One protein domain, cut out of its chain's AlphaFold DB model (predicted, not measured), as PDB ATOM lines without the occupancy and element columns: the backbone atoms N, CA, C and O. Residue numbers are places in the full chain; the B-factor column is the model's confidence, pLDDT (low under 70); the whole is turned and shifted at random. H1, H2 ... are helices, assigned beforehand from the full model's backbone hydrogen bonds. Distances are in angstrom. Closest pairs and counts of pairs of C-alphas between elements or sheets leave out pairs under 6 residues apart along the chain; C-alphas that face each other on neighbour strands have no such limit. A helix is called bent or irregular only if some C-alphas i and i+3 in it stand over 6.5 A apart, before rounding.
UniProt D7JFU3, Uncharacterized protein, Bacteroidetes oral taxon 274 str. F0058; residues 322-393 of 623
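Overview. This is residues 322 to 393 of the 623 residues of an uncharacterized protein of Bacteroidetes oral taxon 274 str. F0058 (UniProt D7JFU3). What does the printed part look like? It is a compact cluster in which H1 and H2 lie side by side as a helical hairpin, and H3 passes crosswise near the end where H1 finishes and H2 starts. Residues 322 to 337 form a long stretch with no named element before H1, and residues 385 to 393 run back from H3 toward the end where H1 begins. What is it made of, and how large is it? The 72 printed residues include three named helices, in the order H1, H2, H3, and no named strand; the class is all helix. The whole is compact, with a radius of gyration of the C-alphas of 11.5 A and spans of 34 by 27 by 18 A.

Along the chain. Where does the first helix begin? After residues 322 to 337, H1 takes residues 338 to 348, 14.5 A from first to last C-alpha, starting with C-alpha 338 at (195.704, 65.423, 188.037). It is irregular, but only just: C-alphas 343 and 346 are 6.8 A apart. Which helix is the longest by residues? H2, residues 355 to 370, has 16 residues and measures 18.0 A; C-alpha 355 is at (188.838, 83.020, 189.115). It is irregular, with C-alphas 365 and 368 9.5 A apart, and has a kink of 66 degrees near residue 364. Where is the last helix? H3, residues 375 to 384, measures 14.4 A and ends with C-alpha 384 at (201.926, 78.592, 191.085).

Arrangement. How do H1 and H2 stand? They touch and form a helical hairpin, running opposite ways at a shallow tilt of 26 degrees. Their closest C-alphas, those of Leu 344 and Ala 358, are 6.0 A apart. How does H3 stand to them? H3 is close to H1 but not clearly touching, about perpendicular at 84 degrees, with the closest C-alphas, Leu 348 and Phe 382, 7.5 A apart. It is also close to H2 but not clearly touching, only just about perpendicular at 73 degrees, with the closest C-alphas, Tyr 359 and Trp 378, 7.7 A apart. What do the backbones show? In H3 every O i to N i+4 pair is within hydrogen-bond range; in H1 it is 5 of 7 and in H2 9 of 12.

Size, cuts and confidence. How far does it reach? The two C-alphas farthest apart, those of Phe 328 and Asp 351, are 34.8 A apart. Is the printed part unbroken? It has no cut; the link from H1 to H2 is short and that from H2 to H3 is tight. Where is confidence low? The mean pLDDT of the printed part is 79.4, and residue 324, residues 327 to 330, 351 to 352 and 392 to 393 are under 70.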
ATOM      1  N   GLU A 322     197.468  64.817 197.376       80.88
ATOM      2  CA  GLU A 322     197.711  66.025 198.176       80.88
ATOM      3  C   GLU A 322     198.419  65.758 199.511       80.88
ATOM      4  O   GLU A 322     198.836  66.699 200.194       80.88
ATOM      5  N   ALA A 323     198.613  64.485 199.878       72.94
ATOM      6  CA  ALA A 323     199.194  64.090 201.162       72.94
ATOM      7  C   ALA A 323     200.609  64.660 201.390       72.94
ATOM      8  O   ALA A 323     200.954  65.042 202.505       72.94
ATOM      9  N   LEU A 324     201.418  64.777 200.329       67.50
ATOM     10  CA  LEU A 324     202.790  65.305 200.387       67.50
ATOM     11  C   LEU A 324     202.870  66.841 200.370       67.50
ATOM     12  O   LEU A 324     203.963  67.398 200.469       67.50
ATOM     13  N   PHE A 325     201.735  67.532 200.222       79.25
ATOM     14  CA  PHE A 325     201.691  68.975 199.973       79.25
ATOM     15  C   PHE A 325     200.947  69.766 201.037       79.25
ATOM     16  O   PHE A 325     200.607  70.921 200.796       79.25
ATOM     17  N   SER A 326     200.743  69.206 202.222       75.38
ATOM     18  CA  SER A 326     200.210  69.957 203.360       75.38
ATOM     19  C   SER A 326     201.349  70.501 204.224       75.38
ATOM     20  O   SER A 326     202.307  69.785 204.513       75.38
ATOM     21  N   ASP A 327     201.278  71.771 204.618       65.81
ATOM     22  CA  ASP A 327     202.220  72.339 205.584       65.81
ATOM     23  C   ASP A 327     201.872  71.951 207.032       65.81
ATOM     24  O   ASP A 327     200.836  71.350 207.321       65.81
ATOM     25  N   PHE A 328     202.750  72.308 207.973       61.25
ATOM     26  CA  PHE A 328     202.587  72.014 209.401       61.25
ATOM     27  C   PHE A 328     201.391  72.734 210.061       61.25
ATOM     28  O   PHE A 328     201.074  72.451 211.214       61.25
ATOM     29  N   HIS A 329     200.720  73.642 209.344       59.12
ATOM     30  CA  HIS A 329     199.478  74.300 209.757       59.12
ATOM     31  C   HIS A 329     198.230  73.685 209.097       59.12
ATOM     32  O   HIS A 329     197.122  74.182 209.307       59.12
ATOM     33  N   GLY A 330     198.388  72.612 208.314       66.12
ATOM     34  CA  GLY A 330     197.295  71.926 207.626       66.12
ATOM     35  C   GLY A 330     196.784  72.658 206.384       66.12
ATOM     36  O   GLY A 330     195.677  72.368 205.930       66.12
ATOM     37  N   LYS A 331     197.547  73.616 205.838       79.88
ATOM     38  CA  LYS A 331     197.218  74.298 204.580       79.88
ATOM     39  C   LYS A 331     197.867  73.599 203.395       79.88
ATOM     40  O   LYS A 331     198.989  73.099 203.475       79.88
ATOM     41  N   LEU A 332     197.167  73.610 202.264       82.25
ATOM     42  CA  LEU A 332     197.672  73.034 201.026       82.25
ATOM     43  C   LEU A 332     198.692  73.976 200.372       82.25
ATOM     44  O   LEU A 332     198.441  75.161 200.158       82.25
ATOM     45  N   THR A 333     199.852  73.436 200.016       80.88
ATOM     46  CA  THR A 333     200.989  74.181 199.454       80.88
ATOM     47  C   THR A 333     201.154  73.990 197.946       80.88
ATOM     48  O   THR A 333     201.823  74.802 197.295       80.88
ATOM     49  N   ARG A 334     200.508  72.966 197.374       84.38
ATOM     50  CA  ARG A 334     200.452  72.664 195.938       84.38
ATOM     51  C   ARG A 334     199.173  71.887 195.627       84.38
ATOM     52  O   ARG A 334     198.789  71.059 196.429       84.38
ATOM     53  N   ILE A 335     198.574  72.128 194.458       86.00
ATOM     54  CA  ILE A 335     197.539  71.254 193.883       86.00
ATOM     55  C   ILE A 335     198.256  70.210 193.024       86.00
ATOM     56  O   ILE A 335     198.896  70.566 192.030       86.00
ATOM     57  N   ALA A 336     198.218  68.948 193.433       83.69
ATOM     58  CA  ALA A 336     198.922  67.841 192.798       83.69
ATOM     59  C   ALA A 336     197.992  66.834 192.109       83.69
ATOM     60  O   ALA A 336     198.462  66.085 191.250       83.69
ATOM     61  N   ASN A 337     196.697  66.834 192.432       82.94
ATOM     62  CA  ASN A 337     195.722  65.915 191.869       82.94
ATOM     63  C   ASN A 337     195.500  66.196 190.368       82.94
ATOM     64  O   ASN A 337     195.040  67.286 190.006       82.94
ATOM     65  N   PRO A 338     195.793  65.226 189.480       79.69
ATOM     66  CA  PRO A 338     195.704  65.423 188.037       79.69
ATOM     67  C   PRO A 338     194.275  65.697 187.555       79.69
ATOM     68  O   PRO A 338     194.089  66.550 186.692       79.69
ATOM     69  N   GLN A 339     193.265  65.062 188.160       81.69
ATOM     70  CA  GLN A 339     191.863  65.263 187.781       81.69
ATOM     71  C   GLN A 339     191.405  66.692 188.087       81.69
ATOM     72  O   GLN A 339     190.747  67.329 187.266       81.69
ATOM     73  N   LEU A 340     191.799  67.234 189.244       84.94
ATOM     74  CA  LEU A 340     191.483  68.619 189.588       84.94
ATOM     75  C   LEU A 340     192.221  69.613 188.681       84.94
ATOM     76  O   LEU A 340     191.643  70.619 188.271       84.94
ATOM     77  N   LEU A 341     193.483  69.341 188.342       86.38
ATOM     78  CA  LEU A 341     194.248  70.179 187.413       86.38
ATOM     79  C   LEU A 341     193.590  70.238 186.027       86.38
ATOM     80  O   LEU A 341     193.528  71.321 185.444       86.38
ATOM     81  N   ASP A 342     193.043  69.125 185.540       84.62
ATOM     82  CA  ASP A 342     192.317  69.071 184.266       84.62
ATOM     83  C   ASP A 342     191.017  69.878 184.293       84.62
ATOM     84  O   ASP A 342     190.726  70.605 183.341       84.62
ATOM     85  N   LEU A 343     190.274  69.831 185.403       83.31
ATOM     86  CA  LEU A 343     189.066  70.641 185.597       83.31
ATOM     87  C   LEU A 343     189.383  72.142 185.691       83.31
ATOM     88  O   LEU A 343     188.640  72.976 185.171       83.31
ATOM     89  N   LEU A 344     190.502  72.502 186.323       84.31
ATOM     90  CA  LEU A 344     190.933  73.891 186.492       84.31
ATOM     91  C   LEU A 344     191.557  74.492 185.224       84.31
ATOM     92  O   LEU A 344     191.476  75.705 185.009       84.31
ATOM     93  N   ARG A 345     192.163  73.671 184.361       85.12
ATOM     94  CA  ARG A 345     192.848  74.122 183.144       85.12
ATOM     95  C   ARG A 345     191.991  75.000 182.221       85.12
ATOM     96  O   ARG A 345     192.428  76.108 181.923       85.12
ATOM     97  N   PRO A 346     190.771  74.622 181.800       84.62
ATOM     98  CA  PRO A 346     189.974  75.441 180.880       84.62
ATOM     99  C   PRO A 346     189.522  76.791 181.465       84.62
ATOM    100  O   PRO A 346     189.071  77.657 180.716       84.62
ATOM    101  N   VAL A 347     189.615  76.986 182.787       81.56
ATOM    102  CA  VAL A 347     189.245  78.247 183.453       81.56
ATOM    103  C   VAL A 347     190.452  79.091 183.884       81.56
ATOM    104  O   VAL A 347     190.296  80.299 184.089       81.56
ATOM    105  N   LEU A 348     191.643  78.493 184.010       80.31
ATOM    106  CA  LEU A 348     192.871  79.157 184.471       80.31
ATOM    107  C   LEU A 348     194.007  79.224 183.425       80.31
ATOM    108  O   LEU A 348     194.845  80.122 183.537       80.31
ATOM    109  N   ASP A 349     194.044  78.332 182.430       85.75
ATOM    110  CA  ASP A 349     195.009  78.279 181.308       85.75
ATOM    111  C   ASP A 349     194.415  78.928 180.046       85.75
ATOM    112  O   ASP A 349     194.339  78.349 178.963       85.75
ATOM    113  N   THR A 350     193.895  80.141 180.215       77.25
ATOM    114  CA  THR A 350     193.271  80.938 179.154       77.25
ATOM    115  C   THR A 350     193.744  82.383 179.244       77.25
ATOM    116  O   THR A 350     194.115  82.847 180.323       77.25
ATOM    117  N   ASP A 351     193.669  83.127 178.135       62.06
ATOM    118  CA  ASP A 351     194.108  84.533 178.054       62.06
ATOM    119  C   ASP A 351     193.487  85.437 179.145       62.06
ATOM    120  O   ASP A 351     194.101  86.415 179.573       62.06
ATOM    121  N   TYR A 352     192.294  85.082 179.641       63.44
ATOM    122  CA  TYR A 352     191.646  85.700 180.800       63.44
ATOM    123  C   TYR A 352     191.238  84.635 181.819       63.44
ATOM    124  O   TYR A 352     190.392  83.790 181.524       63.44
ATOM    125  N   ARG A 353     191.814  84.680 183.025       80.38
ATOM    126  CA  ARG A 353     191.515  83.710 184.090       80.38
ATOM    127  C   ARG A 353     190.140  83.952 184.703       80.38
ATOM    128  O   ARG A 353     189.850  85.047 185.187       80.38
ATOM    129  N   LYS A 354     189.319  82.908 184.764       85.06
ATOM    130  CA  LYS A 354     187.979  82.939 185.364       85.06
ATOM    131  C   LYS A 354     188.041  82.494 186.828       85.06
ATOM    132  O   LYS A 354     187.568  81.417 187.180       85.06
ATOM    133  N   LEU A 355     188.622  83.335 187.690       83.31
ATOM    134  CA  LEU A 355     188.838  83.020 189.115       83.31
ATOM    135  C   LEU A 355     187.568  82.565 189.871       83.31
ATOM    136  O   LEU A 355     187.667  81.583 190.599       83.31
ATOM    137  N   PRO A 356     186.374  83.171 189.688       81.31
ATOM    138  CA  PRO A 356     185.157  82.701 190.361       81.31
ATOM    139  C   PRO A 356     184.785  81.251 190.021       81.31
ATOM    140  O   PRO A 356     184.387  80.498 190.905       81.31
ATOM    141  N   ALA A 357     184.972  80.839 188.761       77.88
ATOM    142  CA  ALA A 357     184.730  79.462 188.337       77.88
ATOM    143  C   ALA A 357     185.781  78.503 188.919       77.88
ATOM    144  O   ALA A 357     185.440  77.409 189.352       77.88
ATOM    145  N   ALA A 358     187.043  78.934 189.000       84.44
ATOM    146  CA  ALA A 358     188.113  78.146 189.609       84.44
ATOM    147  C   ALA A 358     187.901  77.915 191.118       84.44
ATOM    148  O   ALA A 358     188.129  76.808 191.600       84.44
ATOM    149  N   TYR A 359     187.423  78.922 191.863       83.94
ATOM    150  CA  TYR A 359     187.074  78.748 193.280       83.94
ATOM    151  C   TYR A 359     185.909  77.774 193.474       83.94
ATOM    152  O   TYR A 359     185.952  76.961 194.394       83.94
ATOM    153  N   HIS A 360     184.899  77.817 192.600       83.88
ATOM    154  CA  HIS A 360     183.781  76.874 192.646       83.88
ATOM    155  C   HIS A 360     184.244  75.430 192.399       83.88
ATOM    156  O   HIS A 360     183.922  74.556 193.196       83.88
ATOM    157  N   ILE A 361     185.090  75.205 191.385       83.56
ATOM    158  CA  ILE A 361     185.668  73.885 191.072       83.56
ATOM    159  C   ILE A 361     186.475  73.328 192.256       83.56
ATOM    160  O   ILE A 361     186.328  72.160 192.598       83.56
ATOM    161  N   ILE A 362     187.298  74.153 192.916       88.12
ATOM    162  CA  ILE A 362     188.035  73.733 194.121       88.12
ATOM    163  C   ILE A 362     187.092  73.383 195.274       88.12
ATOM    164  O   ILE A 362     187.305  72.374 195.945       88.12
ATOM    165  N   SER A 363     186.064  74.204 195.507       82.44
ATOM    166  CA  SER A 363     185.103  73.991 196.592       82.44
ATOM    167  C   SER A 363     184.297  72.709 196.401       82.44
ATOM    168  O   SER A 363     184.068  72.004 197.376       82.44
ATOM    169  N   GLU A 364     183.878  72.393 195.173       85.06
ATOM    170  CA  GLU A 364     183.176  71.138 194.883       85.06
ATOM    171  C   GLU A 364     184.106  69.925 194.980       85.06
ATOM    172  O   GLU A 364     183.704  68.887 195.497       85.06
ATOM    173  N   PHE A 365     185.354  70.054 194.518       86.75
ATOM    174  CA  PHE A 365     186.291  68.934 194.484       86.75
ATOM    175  C   PHE A 365     186.826  68.552 195.872       86.75
ATOM    176  O   PHE A 365     186.925  67.368 196.186       86.75
ATOM    177  N   TYR A 366     187.191  69.532 196.708       83.00
ATOM    178  CA  TYR A 366     187.750  69.265 198.041       83.00
ATOM    179  C   TYR A 366     186.729  69.305 199.179       83.00
ATOM    180  O   TYR A 366     187.020  68.766 200.250       83.00
ATOM    181  N   GLY A 367     185.569  69.940 198.990       82.06
ATOM    182  CA  GLY A 367     184.615  70.178 200.072       82.06
ATOM    183  C   GLY A 367     185.288  70.849 201.276       82.06
ATOM    184  O   GLY A 367     186.039  71.814 201.129       82.06
ATOM    185  N   ASP A 368     185.085  70.282 202.467       77.75
ATOM    186  CA  ASP A 368     185.607  70.823 203.732       77.75
ATOM    187  C   ASP A 368     187.046  70.385 204.070       77.75
ATOM    188  O   ASP A 368     187.590  70.768 205.113       77.75
ATOM    189  N   ARG A 369     187.695  69.596 203.197       77.50
ATOM    190  CA  ARG A 369     189.006  68.969 203.458       77.50
ATOM    191  C   ARG A 369     190.112  69.976 203.790       77.50
ATOM    192  O   ARG A 369     190.983  69.678 204.601       77.50
ATOM    193  N   PHE A 370     190.068  71.165 203.191       82.88
ATOM    194  CA  PHE A 370     191.016  72.258 203.433       82.88
ATOM    195  C   PHE A 370     190.296  73.524 203.919       82.88
ATOM    196  O   PHE A 370     190.540  74.623 203.423       82.88
ATOM    197  N   SER A 371     189.396  73.373 204.895       75.06
ATOM    198  CA  SER A 371     188.593  74.466 205.476       75.06
ATOM    199  C   SER A 371     189.407  75.605 206.118       75.06
ATOM    200  O   SER A 371     188.873  76.687 206.351       75.06
ATOM    201  N   THR A 372     190.706  75.406 206.363       77.88
ATOM    202  CA  THR A 372     191.646  76.425 206.862       77.88
ATOM    203  C   THR A 372     192.216  77.341 205.767       77.88
ATOM    204  O   THR A 372     192.873  78.336 206.086       77.88
ATOM    205  N   MET A 373     192.009  77.021 204.485       78.62
ATOM    206  CA  MET A 373     192.519  77.797 203.349       78.62
ATOM    207  C   MET A 373     191.652  79.027 203.058       78.62
ATOM    208  O   MET A 373     190.451  78.915 202.818       78.62
ATOM    209  N   GLU A 374     192.272  80.205 202.977       83.00
ATOM    210  CA  GLU A 374     191.584  81.437 202.573       83.00
ATOM    211  C   GLU A 374     191.607  81.622 201.045       83.00
ATOM    212  O   GLU A 374     192.467  81.086 200.344       83.00
ATOM    213  N   LEU A 375     190.719  82.465 200.495       77.88
ATOM    214  CA  LEU A 375     190.701  82.785 199.053       77.88
ATOM    215  C   LEU A 375     192.068  83.253 198.527       77.88
ATOM    216  O   LEU A 375     192.444  82.952 197.393       77.88
ATOM    217  N   LYS A 376     192.841  83.963 199.359       75.75
ATOM    218  CA  LYS A 376     194.200  84.404 199.023       75.75
ATOM    219  C   LYS A 376     195.166  83.226 198.867       75.75
ATOM    220  O   LYS A 376     196.012  83.264 197.973       75.75
ATOM    221  N   ASP A 377     195.034  82.193 199.694       80.56
ATOM    222  CA  ASP A 377     195.877  80.999 199.643       80.56
ATOM    223  C   ASP A 377     195.592  80.200 198.367       80.56
ATOM    224  O   ASP A 377     196.517  79.871 197.623       80.56
ATOM    225  N   TRP A 378     194.315  80.017 198.025       84.75
ATOM    226  CA  TRP A 378     193.901  79.390 196.767       84.75
ATOM    227  C   TRP A 378     194.374  80.162 195.533       84.75
ATOM    228  O   TRP A 378     194.918  79.569 194.602       84.75
ATOM    229  N   ASN A 379     194.262  81.493 195.544       80.00
ATOM    230  CA  ASN A 379     194.780  82.323 194.456       80.00
ATOM    231  C   ASN A 379     196.298  82.170 194.284       80.00
ATOM    232  O   ASN A 379     196.812  82.138 193.164       80.00
ATOM    233  N   ASN A 380     197.032  82.049 195.393       79.75
ATOM    234  CA  ASN A 380     198.466  81.786 195.354       79.75
ATOM    235  C   ASN A 380     198.771  80.409 194.754       79.75
ATOM    236  O   ASN A 380     199.724  80.303 193.983       79.75
ATOM    237  N   LEU A 381     197.971  79.381 195.054       86.00
ATOM    238  CA  LEU A 381     198.114  78.066 194.427       86.00
ATOM    239  C   LEU A 381     197.844  78.129 192.923       86.00
ATOM    240  O   LEU A 381     198.682  77.664 192.157       86.00
ATOM    241  N   PHE A 382     196.770  78.792 192.485       87.06
ATOM    242  CA  PHE A 382     196.473  78.991 191.060       87.06
ATOM    243  C   PHE A 382     197.616  79.673 190.304       87.06
ATOM    244  O   PHE A 382     197.952  79.280 189.189       87.06
ATOM    245  N   ASN A 383     198.242  80.681 190.915       81.88
ATOM    246  CA  ASN A 383     199.377  81.388 190.321       81.88
ATOM    247  C   ASN A 383     200.643  80.531 190.213       81.88
ATOM    248  O   ASN A 383     201.489  80.821 189.370       81.88
ATOM    249  N   LYS A 384     200.778  79.507 191.059       82.38
ATOM    250  CA  LYS A 384     201.926  78.592 191.085       82.38
ATOM    251  C   LYS A 384     201.767  77.390 190.150       82.38
ATOM    252  O   LYS A 384     202.729  76.637 190.006       82.38
ATOM    253  N   ILE A 385     200.602  77.193 189.527       82.38
ATOM    254  CA  ILE A 385     200.418  76.128 188.535       82.38
ATOM    255  C   ILE A 385     201.199  76.500 187.270       82.38
ATOM    256  O   ILE A 385     200.903  77.498 186.610       82.38
ATOM    257  N   ASP A 386     202.187  75.680 186.920       82.00
ATOM    258  CA  ASP A 386     202.847  75.742 185.621       82.00
ATOM    259  C   ASP A 386     202.058  74.907 184.608       82.00
ATOM    260  O   ASP A 386     202.171  73.685 184.576       82.00
ATOM    261  N   TRP A 387     201.272  75.557 183.752       81.25
ATOM    262  CA  TRP A 387     200.477  74.868 182.729       81.25
ATOM    263  C   TRP A 387     201.311  74.211 181.616       81.25
ATOM    264  O   TRP A 387     200.775  73.406 180.850       81.25
ATOM    265  N   GLN A 388     202.620  74.484 181.536       72.62
ATOM    266  CA  GLN A 388     203.534  73.731 180.668       72.62
ATOM    267  C   GLN A 388     203.910  72.368 181.271       72.62
ATOM    268  O   GLN A 388     204.303  71.470 180.524       72.62
ATOM    269  N   SER A 389     203.764  72.196 182.591       75.81
ATOM    270  CA  SER A 389     204.006  70.944 183.319       75.81
ATOM    271  C   SER A 389     203.157  70.856 184.610       75.81
ATOM    272  O   SER A 389     203.714  70.871 185.714       75.81
ATOM    273  N   PRO A 390     201.814  70.757 184.506       75.12
ATOM    274  CA  PRO A 390     200.931  70.950 185.660       75.12
ATOM    275  C   PRO A 390     200.942  69.758 186.627       75.12
ATOM    276  O   PRO A 390     200.893  69.943 187.845       75.12
ATOM    277  N   TYR A 391     201.058  68.537 186.104       80.75
ATOM    278  CA  TYR A 391     200.955  67.314 186.897       80.75
ATOM    279  C   TYR A 391     202.175  67.098 187.791       80.75
ATOM    280  O   TYR A 391     203.326  67.198 187.351       80.75
ATOM    281  N   TYR A 392     201.919  66.775 189.059       69.69
ATOM    282  CA  TYR A 392     202.965  66.334 189.969       69.69
ATOM    283  C   TYR A 392     203.417  64.917 189.594       69.69
ATOM    284  O   TYR A 392     202.604  64.005 189.482       69.69
ATOM    285  N   LYS A 393     204.727  64.740 189.405       60.91
ATOM    286  CA  LYS A 393     205.354  63.428 189.221       60.91
ATOM    287  C   LYS A 393     206.021  63.028 190.541       60.91
ATOM    288  O   LYS A 393     206.915  63.764 190.975       60.91
TER     289      LYS A 393